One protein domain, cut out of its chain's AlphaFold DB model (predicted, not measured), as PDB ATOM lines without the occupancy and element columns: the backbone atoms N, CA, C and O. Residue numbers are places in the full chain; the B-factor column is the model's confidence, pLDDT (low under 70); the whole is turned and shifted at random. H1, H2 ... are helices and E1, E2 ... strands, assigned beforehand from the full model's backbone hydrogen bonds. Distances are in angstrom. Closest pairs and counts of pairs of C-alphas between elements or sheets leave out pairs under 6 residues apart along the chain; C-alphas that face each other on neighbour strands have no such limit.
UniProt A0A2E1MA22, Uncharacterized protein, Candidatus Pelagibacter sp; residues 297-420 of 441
ATOM      1  N   ILE A 297     -42.602 -48.388 -45.591       98.19
ATOM      2  CA  ILE A 297     -43.465 -47.402 -44.937       98.19
ATOM      3  C   ILE A 297     -42.698 -46.084 -44.874       98.19
ATOM      4  O   ILE A 297     -41.701 -45.981 -44.162       98.19
ATOM      5  N   PHE A 298     -43.139 -45.075 -45.616       97.69
ATOM      6  CA  PHE A 298     -42.493 -43.764 -45.656       97.69
ATOM      7  C   PHE A 298     -43.172 -42.797 -44.687       97.69
ATOM      8  O   PHE A 298     -44.348 -42.473 -44.856       97.69
ATOM      9  N   LEU A 299     -42.420 -42.318 -43.695       96.38
ATOM     10  CA  LEU A 299     -42.879 -41.310 -42.738       96.38
ATOM     11  C   LEU A 299     -42.646 -39.883 -43.270       96.38
ATOM     12  O   LEU A 299     -41.635 -39.649 -43.943       96.38
ATOM     13  N   PRO A 300     -43.539 -38.923 -42.959       92.44
ATOM     14  CA  PRO A 300     -43.445 -37.552 -43.454       92.44
ATOM     15  C   PRO A 300     -42.335 -36.758 -42.749       92.44
ATOM     16  O   PRO A 300     -41.755 -37.200 -41.755       92.44
ATOM     17  N   ILE A 301     -42.056 -35.545 -43.247       89.44
ATOM     18  CA  ILE A 301     -41.142 -34.595 -42.583       89.44
ATOM     19  C   ILE A 301     -41.676 -34.207 -41.203       89.44
ATOM     20  O   ILE A 301     -40.947 -34.228 -40.213       89.44
ATOM     21  N   THR A 302     -42.965 -33.875 -41.152       88.75
ATOM     22  CA  THR A 302     -43.649 -33.399 -39.952       88.75
ATOM     23  C   THR A 302     -44.824 -34.313 -39.656       88.75
ATOM     24  O   THR A 302     -45.689 -34.490 -40.506       88.75
ATOM     25  N   ILE A 303     -44.875 -34.853 -38.438       90.81
ATOM     26  CA  ILE A 303     -46.006 -35.651 -37.950       90.81
ATOM     27  C   ILE A 303     -47.060 -34.705 -37.377       90.81
ATOM     28  O   ILE A 303     -46.823 -34.076 -36.337       90.81
ATOM     29  N   LYS A 304     -48.219 -34.632 -38.032       89.00
ATOM     30  CA  LYS A 304     -49.383 -33.836 -37.623       89.00
ATOM     31  C   LYS A 304     -50.216 -34.542 -36.544       89.00
ATOM     32  O   LYS A 304     -50.687 -33.879 -35.628       89.00
ATOM     33  N   SER A 305     -50.378 -35.866 -36.619       90.75
ATOM     34  CA  SER A 305     -51.148 -36.684 -35.673       90.75
ATOM     35  C   SER A 305     -50.602 -38.111 -35.587       90.75
ATOM     36  O   SER A 305     -50.930 -38.975 -36.396       90.75
ATOM     37  N   GLU A 306     -49.825 -38.385 -34.537       94.50
ATOM     38  CA  GLU A 306     -49.291 -39.725 -34.262       94.50
ATOM     39  C   GLU A 306     -50.413 -40.770 -34.117       94.50
ATOM     40  O   GLU A 306     -50.353 -41.840 -34.719       94.50
ATOM     41  N   ASN A 307     -51.489 -40.410 -33.411       93.50
ATOM     42  CA  ASN A 307     -52.645 -41.281 -33.185       93.50
ATOM     43  C   ASN A 307     -53.367 -41.655 -34.486       93.50
ATOM     44  O   ASN A 307     -53.853 -42.775 -34.622       93.50
ATOM     45  N   SER A 308     -53.468 -40.737 -35.455       93.62
ATOM     46  CA  SER A 308     -54.052 -41.046 -36.769       93.62
ATOM     47  C   SER A 308     -53.208 -42.081 -37.518       93.62
ATOM     48  O   SER A 308     -53.745 -43.047 -38.063       93.62
ATOM     49  N   ILE A 309     -51.883 -41.914 -37.482       96.81
ATOM     50  CA  ILE A 309     -50.937 -42.813 -38.148       96.81
ATOM     51  C   ILE A 309     -50.997 -44.205 -37.529       96.81
ATOM     52  O   ILE A 309     -51.182 -45.185 -38.250       96.81
ATOM     53  N   LEU A 310     -50.876 -44.293 -36.202       96.75
ATOM     54  CA  LEU A 310     -50.897 -45.569 -35.496       96.75
ATOM     55  C   LEU A 310     -52.214 -46.300 -35.745       96.75
ATOM     56  O   LEU A 310     -52.168 -47.454 -36.156       96.75
ATOM     57  N   ARG A 311     -53.373 -45.629 -35.622       95.56
ATOM     58  CA  ARG A 311     -54.686 -46.217 -35.971       95.56
ATOM     59  C   ARG A 311     -54.731 -46.750 -37.399       95.56
ATOM     60  O   ARG A 311     -55.290 -47.818 -37.622       95.56
ATOM     61  N   GLY A 312     -54.105 -46.049 -38.343       96.75
ATOM     62  CA  GLY A 312     -53.947 -46.537 -39.710       96.75
ATOM     63  C   GLY A 312     -53.192 -47.869 -39.764       96.75
ATOM     64  O   GLY A 312     -53.668 -48.824 -40.367       96.75
ATOM     65  N   ILE A 313     -52.053 -47.962 -39.074       97.00
ATOM     66  CA  ILE A 313     -51.255 -49.197 -38.981       97.00
ATOM     67  C   ILE A 313     -52.030 -50.330 -38.287       97.00
ATOM     68  O   ILE A 313     -51.996 -51.461 -38.777       97.00
ATOM     69  N   TYR A 314     -52.761 -50.043 -37.201       94.94
ATOM     70  CA  TYR A 314     -53.644 -51.019 -36.542       94.94
ATOM     71  C   TYR A 314     -54.686 -51.560 -37.519       94.94
ATOM     72  O   TYR A 314     -54.826 -52.768 -37.665       94.94
ATOM     73  N   HIS A 315     -55.367 -50.682 -38.255       95.25
ATOM     74  CA  HIS A 315     -56.385 -51.097 -39.213       95.25
ATOM     75  C   HIS A 315     -55.804 -51.975 -40.335       95.25
ATOM     76  O   HIS A 315     -56.387 -53.003 -40.675       95.25
ATOM     77  N   LEU A 316     -54.626 -51.629 -40.872       95.12
ATOM     78  CA  LEU A 316     -53.958 -52.463 -41.877       95.12
ATOM     79  C   LEU A 316     -53.636 -53.869 -41.339       95.12
ATOM     80  O   LEU A 316     -53.827 -54.854 -42.043       95.12
ATOM     81  N   THR A 317     -53.154 -53.978 -40.102       93.88
ATOM     82  CA  THR A 317     -52.655 -55.252 -39.550       93.88
ATOM     83  C   THR A 317     -53.739 -56.120 -38.905       93.88
ATOM     84  O   THR A 317     -53.695 -57.341 -39.059       93.88
ATOM     85  N   ASP A 318     -54.723 -55.529 -38.221       91.44
ATOM     86  CA  ASP A 318     -55.752 -56.275 -37.478       91.44
ATOM     87  C   ASP A 318     -57.037 -56.471 -38.259       91.44
ATOM     88  O   ASP A 318     -57.636 -57.540 -38.155       91.44
ATOM     89  N   PHE A 319     -57.460 -55.461 -39.020       91.38
ATOM     90  CA  PHE A 319     -58.724 -55.508 -39.747       91.38
ATOM     91  C   PHE A 319     -58.519 -56.067 -41.153       91.38
ATOM     92  O   PHE A 319     -59.121 -57.073 -41.511       91.38
ATOM     93  N   LEU A 320     -57.583 -55.496 -41.921       91.94
ATOM     94  CA  LEU A 320     -57.258 -55.993 -43.267       91.94
ATOM     95  C   LEU A 320     -56.325 -57.212 -43.259       91.94
ATOM     96  O   LEU A 320     -56.053 -57.785 -44.314       91.94
ATOM     97  N   LYS A 321     -55.817 -57.597 -42.080       93.19
ATOM     98  CA  LYS A 321     -54.895 -58.725 -41.892       93.19
ATOM     99  C   LYS A 321     -53.660 -58.640 -42.802       93.19
ATOM    100  O   LYS A 321     -53.214 -59.654 -43.331       93.19
ATOM    101  N   TYR A 322     -53.092 -57.449 -43.004       94.06
ATOM    102  CA  TYR A 322     -51.862 -57.291 -43.786       94.06
ATOM    103  C   TYR A 322     -50.633 -57.711 -42.983       94.06
ATOM    104  O   TYR A 322     -50.427 -57.279 -41.845       94.06
ATOM    105  N   ASP A 323     -49.786 -58.536 -43.595       93.44
ATOM    106  CA  ASP A 323     -48.469 -58.855 -43.072       93.44
ATOM    107  C   ASP A 323     -47.472 -57.757 -43.425       93.44
ATOM    108  O   ASP A 323     -47.019 -57.627 -44.561       93.44
ATOM    109  N   LEU A 324     -47.125 -56.965 -42.415       94.75
ATOM    110  CA  LEU A 324     -46.143 -55.900 -42.538       94.75
ATOM    111  C   LEU A 324     -44.748 -56.325 -42.050       94.75
ATOM    112  O   LEU A 324     -43.860 -55.482 -41.981       94.75
ATOM    113  N   SER A 325     -44.524 -57.605 -41.723       92.75
ATOM    114  CA  SER A 325     -43.249 -58.105 -41.174       92.75
ATOM    115  C   SER A 325     -42.033 -57.797 -42.059       92.75
ATOM    116  O   SER A 325     -40.957 -57.490 -41.552       92.75
ATOM    117  N   LYS A 326     -42.220 -57.807 -43.386       93.50
ATOM    118  CA  LYS A 326     -41.179 -57.508 -44.387       93.50
ATOM    119  C   LYS A 326     -40.957 -56.009 -44.621       93.50
ATOM    120  O   LYS A 326     -40.075 -55.647 -45.399       93.50
ATOM    121  N   TYR A 327     -41.771 -55.136 -44.025       96.69
ATOM    122  CA  TYR A 327     -41.737 -53.710 -44.327       96.69
ATOM    123  C   TYR A 327     -40.638 -52.967 -43.569       96.69
ATOM    124  O   TYR A 327     -40.558 -53.008 -42.342       96.69
ATOM    125  N   ASP A 328     -39.871 -52.163 -44.299       96.81
ATOM    126  CA  ASP A 328     -38.931 -51.213 -43.715       96.81
ATOM    127  C   ASP A 328     -39.582 -49.837 -43.514       96.81
ATOM    128  O   ASP A 328     -40.139 -49.234 -44.438       96.81
ATOM    129  N   VAL A 329     -39.478 -49.308 -42.296       97.56
ATOM    130  CA  VAL A 329     -39.973 -47.977 -41.940       97.56
ATOM    131  C   VAL A 329     -38.883 -46.933 -42.208       97.56
ATOM    132  O   VAL A 329     -37.898 -46.809 -41.466       97.56
ATOM    133  N   LYS A 330     -39.075 -46.132 -43.258       97.25
ATOM    134  CA  LYS A 330     -38.165 -45.071 -43.706       97.25
ATOM    135  C   LYS A 330     -38.613 -43.702 -43.191       97.25
ATOM    136  O   LYS A 330     -39.681 -43.209 -43.546       97.25
ATOM    137  N   ILE A 331     -37.761 -43.059 -42.392       96.06
ATOM    138  CA  ILE A 331     -37.934 -41.655 -41.992       96.06
ATOM    139  C   ILE A 331     -37.499 -40.756 -43.153       96.06
ATOM    140  O   ILE A 331     -36.500 -41.039 -43.818       96.06
ATOM    141  N   HIS A 332     -38.230 -39.666 -43.397       92.00
ATOM    142  CA  HIS A 332     -37.830 -38.683 -44.397       92.00
ATOM    143  C   HIS A 332     -36.409 -38.139 -44.110       92.00
ATOM    144  O   HIS A 332     -36.123 -37.800 -42.962       92.00
ATOM    145  N   PRO A 333     -35.530 -37.957 -45.120       89.00
ATOM    146  CA  PRO A 333     -34.150 -37.498 -44.909       89.00
ATOM    147  C   PRO A 333     -34.020 -36.207 -44.083       89.00
ATOM    148  O   PRO A 333     -33.187 -36.111 -43.190       89.00
ATOM    149  N   ALA A 334     -34.898 -35.230 -44.327       86.44
ATOM    150  CA  ALA A 334     -34.939 -33.970 -43.573       86.44
ATOM    151  C   ALA A 334     -35.423 -34.107 -42.111       86.44
ATOM    152  O   ALA A 334     -35.337 -33.149 -41.351       86.44
ATOM    153  N   ALA A 335     -35.938 -35.273 -41.709       89.81
ATOM    154  CA  ALA A 335     -36.469 -35.542 -40.373       89.81
ATOM    155  C   ALA A 335     -35.686 -36.633 -39.622       89.81
ATOM    156  O   ALA A 335     -36.138 -37.096 -38.577       89.81
ATOM    157  N   LEU A 336     -34.504 -37.033 -40.110       90.25
ATOM    158  CA  LEU A 336     -33.693 -38.095 -39.495       90.25
ATOM    159  C   LEU A 336     -33.307 -37.801 -38.037       90.25
ATOM    160  O   LEU A 336     -33.207 -38.727 -37.243       90.25
ATOM    161  N   LYS A 337     -33.140 -36.523 -37.676       89.62
ATOM    162  CA  LYS A 337     -32.824 -36.079 -36.305       89.62
ATOM    163  C   LYS A 337     -34.069 -35.790 -35.446       89.62
ATOM    164  O   LYS A 337     -33.944 -35.374 -34.298       89.62
ATOM    165  N   SER A 338     -35.279 -35.972 -35.979       92.06
ATOM    166  CA  SER A 338     -36.523 -35.687 -35.254       92.06
ATOM    167  C   SER A 338     -36.830 -36.792 -34.244       92.06
ATOM    168  O   SER A 338     -37.225 -37.894 -34.629       92.06
ATOM    169  N   LYS A 339     -36.737 -36.478 -32.941       94.00
ATOM    170  CA  LYS A 339     -37.125 -37.396 -31.850       94.00
ATOM    171  C   LYS A 339     -38.544 -37.946 -32.044       94.00
ATOM    172  O   LYS A 339     -38.767 -39.141 -31.878       94.00
ATOM    173  N   LYS A 340     -39.485 -37.099 -32.484       93.06
ATOM    174  CA  LYS A 340     -40.878 -37.492 -32.756       93.06
ATOM    175  C   LYS A 340     -40.967 -38.561 -33.853       93.06
ATOM    176  O   LYS A 340     -41.645 -39.566 -33.669       93.06
ATOM    177  N   CYS A 341     -40.248 -38.386 -34.965       94.69
ATOM    178  CA  CYS A 341     -40.243 -39.365 -36.059       94.69
ATOM    179  C   CYS A 341     -39.545 -40.673 -35.672       94.69
ATOM    180  O   CYS A 341     -40.027 -41.748 -36.029       94.69
ATOM    181  N   ILE A 342     -38.450 -40.593 -34.910       96.62
ATOM    182  CA  ILE A 342     -37.736 -41.767 -34.388       96.62
ATOM    183  C   ILE A 342     -38.648 -42.580 -33.460       96.62
ATOM    184  O   ILE A 342     -38.766 -43.795 -33.622       96.62
ATOM    185  N   ASN A 343     -39.342 -41.920 -32.529       97.06
ATOM    186  CA  ASN A 343     -40.249 -42.582 -31.592       97.06
ATOM    187  C   ASN A 343     -41.447 -43.222 -32.303       97.06
ATOM    188  O   ASN A 343     -41.768 -44.377 -32.026       97.06
ATOM    189  N   LEU A 344     -42.061 -42.528 -33.269       97.25
ATOM    190  CA  LEU A 344     -43.136 -43.116 -34.070       97.25
ATOM    191  C   LEU A 344     -42.652 -44.352 -34.841       97.25
ATOM    192  O   LEU A 344     -43.337 -45.374 -34.831       97.25
ATOM    193  N   LYS A 345     -41.465 -44.304 -35.465       97.88
ATOM    194  CA  LYS A 345     -40.876 -45.476 -36.133       97.88
ATOM    195  C   LYS A 345     -40.763 -46.665 -35.173       97.88
ATOM    196  O   LYS A 345     -41.168 -47.763 -35.545       97.88
ATOM    197  N   LYS A 346     -40.269 -46.453 -33.947       97.88
ATOM    198  CA  LYS A 346     -40.180 -47.511 -32.924       97.88
ATOM    199  C   LYS A 346     -41.556 -48.113 -32.613       97.88
ATOM    200  O   LYS A 346     -41.700 -49.330 -32.658       97.88
ATOM    201  N   LYS A 347     -42.573 -47.276 -32.381       98.00
ATOM    202  CA  LYS A 347     -43.948 -47.732 -32.104       98.00
ATOM    203  C   LYS A 347     -44.535 -48.560 -33.252       98.00
ATOM    204  O   LYS A 347     -45.125 -49.606 -33.003       98.00
ATOM    205  N   ILE A 348     -44.326 -48.136 -34.501       97.81
ATOM    206  CA  ILE A 348     -44.765 -48.890 -35.686       97.81
ATOM    207  C   ILE A 348     -44.074 -50.258 -35.745       97.81
ATOM    208  O   ILE A 348     -44.745 -51.263 -35.949       97.81
ATOM    209  N   LEU A 349     -42.757 -50.320 -35.536       96.88
ATOM    210  CA  LEU A 349     -42.012 -51.582 -35.584       96.88
ATOM    211  C   LEU A 349     -42.447 -52.562 -34.486       96.88
ATOM    212  O   LEU A 349     -42.675 -53.735 -34.777       96.88
ATOM    213  N   ILE A 350     -42.630 -52.079 -33.252       96.00
ATOM    214  CA  ILE A 350     -43.182 -52.884 -32.148       96.00
ATOM    215  C   ILE A 350     -44.552 -53.434 -32.546       96.00
ATOM    216  O   ILE A 350     -44.828 -54.624 -32.395       96.00
ATOM    217  N   ARG A 351     -45.401 -52.580 -33.125       93.75
ATOM    218  CA  ARG A 351     -46.741 -52.973 -33.544       93.75
ATOM    219  C   ARG A 351     -46.742 -54.051 -34.628       93.75
ATOM    220  O   ARG A 351     -47.548 -54.981 -34.556       93.75
ATOM    221  N   ILE A 352     -45.853 -53.928 -35.613       93.12
ATOM    222  CA  ILE A 352     -45.666 -54.918 -36.679       93.12
ATOM    223  C   ILE A 352     -45.233 -56.257 -36.073       93.12
ATOM    224  O   ILE A 352     -45.866 -57.273 -36.367       93.12
ATOM    225  N   LYS A 353     -44.237 -56.250 -35.174       91.75
ATOM    226  CA  LYS A 353     -43.726 -57.453 -34.492       91.75
ATOM    227  C   LYS A 353     -44.813 -58.177 -33.691       91.75
ATOM    228  O   LYS A 353     -44.874 -59.403 -33.716       91.75
ATOM    229  N   ASN A 354     -45.690 -57.427 -33.025       89.44
ATOM    230  CA  ASN A 354     -46.760 -57.991 -32.198       89.44
ATOM    231  C   ASN A 354     -47.971 -58.474 -33.009       89.44
ATOM    232  O   ASN A 354     -48.822 -59.175 -32.474       89.44
ATOM    233  N   SER A 355     -48.074 -58.122 -34.295       83.88
ATOM    234  CA  SER A 355     -49.143 -58.646 -35.144       83.88
ATOM    235  C   SER A 355     -48.866 -60.125 -35.467       83.88
ATOM    236  O   SER A 355     -48.096 -60.431 -36.372       83.88
ATOM    237  N   LYS A 356     -49.484 -61.070 -34.754       68.38
ATOM    238  CA  LYS A 356     -49.443 -62.506 -35.085       68.38
ATOM    239  C   LYS A 356     -50.842 -62.936 -35.530       68.38
ATOM    240  O   LYS A 356     -51.781 -62.800 -34.766       68.38
ATOM    241  N   ASN A 357     -50.993 -63.356 -36.786       65.19
ATOM    242  CA  ASN A 357     -52.237 -63.910 -37.339       65.19
ATOM    243  C   ASN A 357     -51.856 -64.940 -38.411       65.19
ATOM    244  O   ASN A 357     -50.991 -64.644 -39.233       65.19
ATOM    245  N   ASN A 358     -52.513 -66.103 -38.422       62.94
ATOM    246  CA  ASN A 358     -52.136 -67.241 -39.279       62.94
ATOM    247  C   ASN A 358     -52.599 -67.099 -40.742       62.94
ATOM    248  O   ASN A 358     -52.035 -67.730 -41.628       62.94
ATOM    249  N   LYS A 359     -53.590 -66.238 -41.024       72.25
ATOM    250  CA  LYS A 359     -54.080 -65.938 -42.382       72.25
ATOM    251  C   LYS A 359     -53.903 -64.449 -42.686       72.25
ATOM    252  O   LYS A 359     -54.811 -63.657 -42.440       72.25
ATOM    253  N   LYS A 360     -52.722 -64.054 -43.172       78.38
ATOM    254  CA  LYS A 360     -52.434 -62.661 -43.550       78.38
ATOM    255  C   LYS A 360     -52.225 -62.496 -45.048       78.38
ATOM    256  O   LYS A 360     -51.531 -63.285 -45.682       78.38
ATOM    257  N   GLN A 361     -52.765 -61.412 -45.595       85.19
ATOM    258  CA  GLN A 361     -52.433 -60.967 -46.945       85.19
ATOM    259  C   GLN A 361     -51.066 -60.283 -46.917       85.19
ATOM    260  O   GLN A 361     -50.774 -59.530 -45.992       85.19
ATOM    261  N   ASN A 362     -50.234 -60.488 -47.934       83.75
ATOM    262  CA  ASN A 362     -48.920 -59.849 -48.017       83.75
ATOM    263  C   ASN A 362     -48.869 -58.893 -49.216       83.75
ATOM    264  O   ASN A 362     -48.263 -59.222 -50.244       83.75
ATOM    265  N   PRO A 363     -49.548 -57.730 -49.143       87.62
ATOM    266  CA  PRO A 363     -49.420 -56.747 -50.201       87.62
ATOM    267  C   PRO A 363     -47.961 -56.295 -50.270       87.62
ATOM    268  O   PRO A 363     -47.316 -56.049 -49.261       87.62
ATOM    269  N   ASN A 364     -47.432 -56.151 -51.481       92.25
ATOM    270  CA  ASN A 364     -46.088 -55.613 -51.698       92.25
ATOM    271  C   ASN A 364     -46.095 -54.094 -51.950       92.25
ATOM    272  O   ASN A 364     -45.102 -53.529 -52.417       92.25
ATOM    273  N   TYR A 365     -47.219 -53.435 -51.661       95.94
ATOM    274  CA  TYR A 365     -47.448 -52.025 -51.950       95.94
ATOM    275  C   TYR A 365     -46.655 -51.138 -50.986       95.94
ATOM    276  O   TYR A 365     -46.714 -51.374 -49.779       95.94
ATOM    277  N   PRO A 366     -45.958 -50.086 -51.449       98.12
ATOM    278  CA  PRO A 366     -45.489 -49.046 -50.541       98.12
ATOM    279  C   PRO A 366     -46.652 -48.428 -49.759       98.12
ATOM    280  O   PRO A 366     -47.734 -48.186 -50.306       98.12
ATOM    281  N   ILE A 367     -46.382 -48.115 -48.496       98.44
ATOM    282  CA  ILE A 367     -47.262 -47.345 -47.625       98.44
ATOM    283  C   ILE A 367     -46.630 -45.968 -47.438       98.44
ATOM    284  O   ILE A 367     -45.485 -45.848 -47.003       98.44
ATOM    285  N   PHE A 368     -47.369 -44.914 -47.749       97.94
ATOM    286  CA  PHE A 368     -46.970 -43.545 -47.430       97.94
ATOM    287  C   PHE A 368     -47.824 -43.014 -46.290       97.94
ATOM    288  O   PHE A 368     -48.988 -43.390 -46.145       97.94
ATOM    289  N   VAL A 369     -47.236 -42.142 -45.479       96.81
ATOM    290  CA  VAL A 369     -47.907 -41.495 -44.357       96.81
ATOM    291  C   VAL A 369     -47.869 -39.981 -44.544       96.81
ATOM    292  O   VAL A 369     -46.798 -39.406 -44.743       96.81
ATOM    293  N   GLY A 370     -49.038 -39.346 -44.444       93.81
ATOM    294  CA  GLY A 370     -49.207 -37.903 -44.602       93.81
ATOM    295  C   GLY A 370     -48.924 -37.394 -46.022       93.81
ATOM    296  O   GLY A 370     -48.652 -38.145 -46.958       93.81
ATOM    297  N   ALA A 371     -48.978 -36.074 -46.194       90.62
ATOM    298  CA  ALA A 371     -48.760 -35.435 -47.490       90.62
ATOM    299  C   ALA A 371     -47.369 -35.750 -48.078       90.62
ATOM    300  O   ALA A 371     -46.343 -35.314 -47.556       90.62
ATOM    301  N   SER A 372     -47.340 -36.452 -49.215       91.94
ATOM    302  CA  SER A 372     -46.103 -36.780 -49.929       91.94
ATOM    303  C   SER A 372     -46.309 -36.823 -51.441       91.94
ATOM    304  O   SER A 372     -47.212 -37.496 -51.943       91.94
ATOM    305  N   GLY A 373     -45.435 -36.138 -52.183       91.44
ATOM    306  CA  GLY A 373     -45.382 -36.222 -53.645       91.44
ATOM    307  C   GLY A 373     -44.836 -37.565 -54.146       91.44
ATOM    308  O   GLY A 373     -45.173 -38.011 -55.241       91.44
ATOM    309  N   SER A 374     -44.033 -38.267 -53.338       93.75
ATOM    310  CA  SER A 374     -43.425 -39.553 -53.718       93.75
ATOM    311  C   SER A 374     -44.452 -40.667 -53.959       93.75
ATOM    312  O   SER A 374     -44.124 -41.652 -54.613       93.75
ATOM    313  N   ILE A 375     -45.702 -40.481 -53.517       96.75
ATOM    314  CA  ILE A 375     -46.845 -41.315 -53.905       96.75
ATOM    315  C   ILE A 375     -47.003 -41.330 -55.431       96.75
ATOM    316  O   ILE A 375     -47.113 -42.399 -56.025       96.75
ATOM    317  N   ILE A 376     -46.953 -40.163 -56.081       96.94
ATOM    318  CA  ILE A 376     -47.088 -40.054 -57.540       96.94
ATOM    319  C   ILE A 376     -45.882 -40.648 -58.249       96.94
ATOM    320  O   ILE A 376     -46.049 -41.334 -59.249       96.94
ATOM    321  N   GLU A 377     -44.676 -40.453 -57.712       96.12
ATOM    322  CA  GLU A 377     -43.492 -41.108 -58.267       96.12
ATOM    323  C   GLU A 377     -43.628 -42.640 -58.232       96.12
ATOM    324  O   GLU A 377     -43.333 -43.300 -59.226       96.12
ATOM    325  N   ALA A 378     -44.094 -43.216 -57.121       96.69
ATOM    326  CA  ALA A 378     -44.322 -44.655 -57.024       96.69
ATOM    327  C   ALA A 378     -45.411 -45.125 -58.008       96.69
ATOM    328  O   ALA A 378     -45.214 -46.111 -58.717       96.69
ATOM    329  N   LEU A 379     -46.525 -44.397 -58.117       97.06
ATOM    330  CA  LEU A 379     -47.606 -44.712 -59.059       97.06
ATOM    331  C   LEU A 379     -47.119 -44.703 -60.516       97.06
ATOM    332  O   LEU A 379     -47.362 -45.654 -61.256       97.06
ATOM    333  N   GLU A 380     -46.363 -43.677 -60.908       96.25
ATOM    334  CA  GLU A 380     -45.792 -43.540 -62.256       96.25
ATOM    335  C   GLU A 380     -44.720 -44.593 -62.573       96.25
ATOM    336  O   GLU A 380     -44.390 -44.832 -63.732       96.25
ATOM    337  N   ARG A 381     -44.202 -45.275 -61.546       94.88
ATOM    338  CA  ARG A 381     -43.286 -46.417 -61.669       94.88
ATOM    339  C   ARG A 381     -43.998 -47.772 -61.617       94.88
ATOM    340  O   ARG A 381     -43.331 -48.799 -61.538       94.88
ATOM    341  N   GLY A 382     -45.332 -47.782 -61.656       94.81
ATOM    342  CA  GLY A 382     -46.148 -48.993 -61.752       94.81
ATOM    343  C   GLY A 382     -46.551 -49.625 -60.424       94.81
ATOM    344  O   GLY A 382     -47.127 -50.710 -60.427       94.81
ATOM    345  N   TYR A 383     -46.302 -48.967 -59.293       96.31
ATOM    346  CA  TYR A 383     -46.762 -49.467 -57.999       96.31
ATOM    347  C   TYR A 383     -48.231 -49.108 -57.758       96.31
ATOM    348  O   TYR A 383     -48.681 -48.018 -58.103       96.31
ATOM    349  N   ARG A 384     -48.970 -49.995 -57.083       97.44
ATOM    350  CA  ARG A 384     -50.147 -49.590 -56.297       97.44
ATOM    351  C   ARG A 384     -49.656 -49.028 -54.969       97.44
ATOM    352  O   ARG A 384     -48.637 -49.486 -54.456       97.44
ATOM    353  N   VAL A 385     -50.357 -48.042 -54.422       98.12
ATOM    354  CA  VAL A 385     -49.889 -47.313 -53.235       98.12
ATOM    355  C   VAL A 385     -50.966 -47.273 -52.166       98.12
ATOM    356  O   VAL A 385     -52.077 -46.824 -52.438       98.12
ATOM    357  N   LEU A 386     -50.617 -47.681 -50.946       98.25
ATOM    358  CA  LEU A 386     -51.421 -47.437 -49.751       98.25
ATOM    359  C   LEU A 386     -51.010 -46.106 -49.123       98.25
ATOM    360  O   LEU A 386     -49.825 -45.780 -49.030       98.25
ATOM    361  N   HIS A 387     -51.988 -45.338 -48.666       98.06
ATOM    362  CA  HIS A 387     -51.753 -44.030 -48.078       98.06
ATOM    363  C   HIS A 387     -52.548 -43.854 -46.790       98.06
ATOM    364  O   HIS A 387     -53.777 -43.879 -46.805       98.06
ATOM    365  N   ILE A 388     -51.832 -43.628 -45.691       97.94
ATOM    366  CA  ILE A 388     -52.394 -43.243 -44.398       97.94
ATOM    367  C   ILE A 388     -52.334 -41.716 -44.298       97.94
ATOM    368  O   ILE A 388     -51.274 -41.133 -44.073       97.94
ATOM    369  N   CYS A 389     -53.477 -41.065 -44.479       96.00
ATOM    370  CA  CYS A 389     -53.599 -39.615 -44.406       96.00
ATOM    371  C   CYS A 389     -53.681 -39.140 -42.950       96.00
ATOM    372  O   CYS A 389     -54.414 -39.699 -42.135       96.00
ATOM    373  N   GLU A 390     -53.018 -38.037 -42.625       93.44
ATOM    374  CA  GLU A 390     -53.209 -37.377 -41.331       93.44
ATOM    375  C   GLU A 390     -54.374 -36.383 -41.412       93.44
ATOM    376  O   GLU A 390     -55.194 -36.300 -40.497       93.44
ATOM    377  N   ILE A 391     -54.489 -35.680 -42.544       92.38
ATOM    378  CA  ILE A 391     -55.595 -34.784 -42.889       92.38
ATOM    379  C   ILE A 391     -56.155 -35.216 -44.256       92.38
ATOM    380  O   ILE A 391     -55.731 -34.687 -45.285       92.38
ATOM    381  N   PRO A 392     -57.135 -36.145 -44.297       93.81
ATOM    382  CA  PRO A 392     -57.629 -36.736 -45.544       93.81
ATOM    383  C   PRO A 392     -57.989 -35.734 -46.646       93.81
ATOM    384  O   PRO A 392     -57.722 -35.998 -47.810       93.81
ATOM    385  N   ILE A 393     -58.533 -34.564 -46.297       94.12
ATOM    386  CA  ILE A 393     -58.988 -33.569 -47.277       94.12
ATOM    387  C   ILE A 393     -57.834 -33.006 -48.122       94.12
ATOM    388  O   ILE A 393     -58.019 -32.783 -49.313       94.12
ATOM    389  N   ILE A 394     -56.644 -32.801 -47.553       93.44
ATOM    390  CA  ILE A 394     -55.493 -32.220 -48.280       93.44
ATOM    391  C   ILE A 394     -54.368 -33.209 -48.555       93.44
ATOM    392  O   ILE A 394     -53.531 -32.943 -49.416       93.44
ATOM    393  N   ASP A 395     -54.364 -34.347 -47.866       94.56
ATOM    394  CA  ASP A 395     -53.385 -35.402 -48.092       94.56
ATOM    395  C   ASP A 395     -53.864 -36.362 -49.202       94.56
ATOM    396  O   ASP A 395     -53.048 -36.866 -49.969       94.56
ATOM    397  N   CYS A 396     -55.173 -36.617 -49.340       95.44
ATOM    398  CA  CYS A 396     -55.676 -37.633 -50.270       95.44
ATOM    399  C   CYS A 396     -55.670 -37.171 -51.736       95.44
ATOM    400  O   CYS A 396     -56.262 -36.147 -52.090       95.44
ATOM    401  N   TYR A 397     -55.084 -37.988 -52.615       96.31
ATOM    402  CA  TYR A 397     -55.205 -37.822 -54.062       96.31
ATOM    403  C   TYR A 397     -56.606 -38.231 -54.513       96.31
ATOM    404  O   TYR A 397     -57.003 -39.389 -54.371       96.31
ATOM    405  N   SER A 398     -57.356 -37.295 -55.084       94.12
ATOM    406  CA  SER A 398     -58.690 -37.566 -55.613       94.12
ATOM    407  C   SER A 398     -58.712 -37.566 -57.134       94.12
ATOM    408  O   SER A 398     -57.942 -36.843 -57.769       94.12
ATOM    409  N   LYS A 399     -59.648 -38.319 -57.726       93.00
ATOM    410  CA  LYS A 399     -59.826 -38.343 -59.185       93.00
ATOM    411  C   LYS A 399     -60.313 -37.003 -59.736       93.00
ATOM    412  O   LYS A 399     -60.100 -36.729 -60.908       93.00
ATOM    413  N   LYS A 400     -60.964 -36.168 -58.907       92.81
ATOM    414  CA  LYS A 400     -61.366 -34.818 -59.321       92.81
ATOM    415  C   LYS A 400     -60.168 -33.914 -59.504       92.81
ATOM    416  O   LYS A 400     -60.232 -33.071 -60.381       92.81
ATOM    417  N   ILE A 401     -59.099 -34.040 -58.716       94.88
ATOM    418  CA  ILE A 401     -57.869 -33.262 -58.938       94.88
ATOM    419  C   ILE A 401     -56.982 -33.977 -59.967       94.88
ATOM    420  O   ILE A 401     -56.535 -33.341 -60.916       94.88
ATOM    421  N   TRP A 402     -56.790 -35.287 -59.828       95.62
ATOM    422  CA  TRP A 402     -55.861 -36.105 -60.611       95.62
ATOM    423  C   TRP A 402     -56.621 -37.166 -61.421       95.62
ATOM    424  O   TRP A 402     -56.833 -38.290 -60.967       95.62
ATOM    425  N   ASN A 403     -57.063 -36.795 -62.624       93.69
ATOM    426  CA  ASN A 403     -57.984 -37.586 -63.453       93.69
ATOM    427  C   ASN A 403     -57.445 -38.983 -63.815       93.69
ATOM    428  O   ASN A 403     -58.215 -39.944 -63.953       93.69
ATOM    429  N   SER A 404     -56.123 -39.098 -63.945       95.81
ATOM    430  CA  SER A 404     -55.419 -40.325 -64.314       95.81
ATOM    431  C   SER A 404     -55.211 -41.290 -63.140       95.81
ATOM    432  O   SER A 404     -54.557 -42.317 -63.315       95.81
ATOM    433  N   LEU A 405     -55.786 -41.016 -61.962       94.62
ATOM    434  CA  LEU A 405     -55.767 -41.914 -60.805       94.62
ATOM    435  C   LEU A 405     -57.130 -42.561 -60.552       94.62
ATOM    436  O   LEU A 405     -58.192 -41.963 -60.759       94.62
ATOM    437  N   THR A 406     -57.096 -43.794 -60.059       95.06
ATOM    438  CA  THR A 406     -58.190 -44.374 -59.278       95.06
ATOM    439  C   THR A 406     -57.851 -44.250 -57.802       95.06
ATOM    440  O   THR A 406     -56.735 -44.584 -57.397       95.06
ATOM    441  N   SER A 407     -58.831 -43.819 -57.015       95.69
ATOM    442  CA  SER A 407     -58.692 -43.634 -55.575       95.69
ATOM    443  C   SER A 407     -59.818 -44.364 -54.865       95.69
ATOM    444  O   SER A 407     -60.987 -44.000 -55.004       95.69
ATOM    445  N   GLU A 408     -59.451 -45.382 -54.103       95.50
ATOM    446  CA  GLU A 408     -60.354 -46.185 -53.294       95.50
ATOM    447  C   GLU A 408     -60.176 -45.799 -51.824       95.50
ATOM    448  O   GLU A 408     -59.050 -45.697 -51.331       95.50
ATOM    449  N   LYS A 409     -61.282 -45.533 -51.122       96.12
ATOM    450  CA  LYS A 409     -61.258 -45.266 -49.681       96.12
ATOM    451  C   LYS A 409     -61.434 -46.598 -48.961       96.12
ATOM    452  O   LYS A 409     -62.524 -47.150 -49.003       96.12
ATOM    453  N   ILE A 410     -60.379 -47.056 -48.298       95.50
ATOM    454  CA  ILE A 410     -60.369 -48.313 -47.539       95.50
ATOM    455  C   ILE A 410     -60.901 -48.084 -46.121       95.50
ATOM    456  O   ILE A 410     -61.695 -48.858 -45.609       95.50
ATOM    457  N   ALA A 411     -60.495 -46.974 -45.501       94.44
ATOM    458  CA  ALA A 411     -60.966 -46.552 -44.185       94.44
ATOM    459  C   ALA A 411     -61.038 -45.021 -44.111       94.44
ATOM    460  O   ALA A 411     -60.714 -44.316 -45.070       94.44
ATOM    461  N   THR A 412     -61.442 -44.468 -42.964       90.12
ATOM    462  CA  THR A 412     -61.579 -43.011 -42.765       90.12
ATOM    463  C   THR A 412     -60.337 -42.221 -43.184       90.12
ATOM    464  O   THR A 412     -60.474 -41.167 -43.809       90.12
ATOM    465  N   ASN A 413     -59.142 -42.738 -42.895       95.44
ATOM    466  CA  ASN A 413     -57.866 -42.115 -43.231       95.44
ATOM    467  C   ASN A 413     -56.942 -42.995 -44.092       95.44
ATOM    468  O   ASN A 413     -55.768 -42.663 -44.220       95.44
ATOM    469  N   ILE A 414     -57.448 -44.083 -44.685       97.56
ATOM    470  CA  ILE A 414     -56.650 -45.006 -45.506       97.56
ATOM    471  C   ILE A 414     -57.205 -45.050 -46.921       97.56
ATOM    472  O   ILE A 414     -58.399 -45.282 -47.127       97.56
ATOM    473  N   PHE A 415     -56.319 -44.864 -47.893       97.75
ATOM    474  CA  PHE A 415     -56.659 -44.855 -49.308       97.75
ATOM    475  C   PHE A 415     -55.718 -45.756 -50.097       97.75
ATOM    476  O   PHE A 415     -54.527 -45.842 -49.791       97.75
ATOM    477  N   LEU A 416     -56.257 -46.396 -51.127       97.69
ATOM    478  CA  LEU A 416     -55.508 -47.188 -52.091       97.69
ATOM    479  C   LEU A 416     -55.555 -46.494 -53.451       97.69
ATOM    480  O   LEU A 416     -56.623 -46.120 -53.944       97.69
ATOM    481  N   TYR A 417     -54.384 -46.326 -54.059       97.88
ATOM    482  CA  TYR A 417     -54.233 -45.678 -55.354       97.88
ATOM    483  C   TYR A 417     -53.678 -46.637 -56.403       97.88
ATOM    484  O   TYR A 417     -52.799 -47.461 -56.129       97.88
ATOM    485  N   LYS A 418     -54.158 -46.463 -57.634       97.12
ATOM    486  CA  LYS A 418     -53.604 -47.063 -58.851       97.12
ATOM    487  C   LYS A 418     -53.638 -46.018 -59.965       97.12
ATOM    488  O   LYS A 418     -54.569 -45.214 -60.050       97.12
ATOM    489  N   ILE A 419     -52.606 -46.011 -60.803       95.75
ATOM    490  CA  ILE A 419     -52.572 -45.158 -61.988       95.75
ATOM    491  C   ILE A 419     -53.340 -45.823 -63.131       95.75
ATOM    492  O   ILE A 419     -53.201 -47.023 -63.365       95.75
ATOM    493  N   LYS A 420     -54.165 -45.049 -63.837       95.81
ATOM    494  CA  LYS A 420     -54.895 -45.512 -65.027       95.81
ATOM    495  C   LYS A 420     -53.994 -45.533 -66.257       95.81
ATOM    496  O   LYS A 420     -54.089 -46.438 -67.071       95.81
TER     497      LYS A 420
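AT A GLANCE: This is residues 297 to 420 of the 441 residues of an uncharacterized protein of Candidatus Pelagibacter sp (UniProt A0A2E1MA22). A twisted sheet, E2 E3 E5 E4 in order, has H1 over one face and H3 over the other, three layers with helices on both faces. H2 lies side by side with H1, off the sheet, and the short strand E1 packs on H2. The 124 printed residues, of mixed class, include four named helices and five named strands, in chain order H1 E1 H2 E2 H3 E3 H4 E4 E5; the sheet is mixed. The whole is compact, with a radius of gyration of the C-alphas of 13.9 A and spans of 38 by 37 by 25 A.

IN THESE COORDINATES: The sheet has E2, residues 367 to 369, E3, 385 to 388, E5, 414 to 419, 17.0 A, and E4, 405 to 411, 18.0 A. H1, residues 306 to 319, 19.2 A, begins at C-alpha (-49.291, -39.725, -34.262). H2 is residues 339 to 354, 22.7 A; H3 374 to 380; H4 392 to 395; E1 328 to 330. E5 ends at C-alpha (-52.572, -45.158, -61.988).

HOW THE PARTS SIT: E2 and E3 are parallel, N 368 to O 386 being 2.9 A; with H3 they form a strand-helix-strand unit, two parallel neighbours joined through a helix, its crossover right-handed. E3 and E5 are antiparallel, N 387 to O 415 being 2.8 A. E4 and E5 form an antiparallel hairpin, N 408 to O 416 being 2.9 A. E3, H4 and E4 form a split unit, with E5 between its strands, its crossover right-handed. H1 is on the sheet at a height of 8.1 A, only just over E5, with 3 C-alphas; its closest C-alphas to E3 are Gly 312 and Ile 388, 5.9 A. H3 is on the sheet at 7.6 A height; its closest C-alphas to E5 are Leu 379 and Ile 419, 5.8 A. H4 only grazes the sheet. H1 and H2 touch, closest at the C-alphas of Leu 310 and Ile 348, 7.0 A, at a shallow tilt of 15 degrees, the same way. E1 pairs with no named strand; its closest C-alphas to H2 are Val 329 and Lys 345, 6.4 A. Every O i to N i+4 pair is within hydrogen-bond range in H1, H2 and H3; H4 is too short for one, and its one O i to N i+3 pair is not within range.

THE WHOLE: The C-alphas of Asn 358 and Ile 401, the two farthest apart, are 39.7 A apart. The printed part has no cut; the link from H2 to E2, residues 355 to 366, is long. Mean pLDDT of the printed part is 93.4; residues 356 to 358 are under 70.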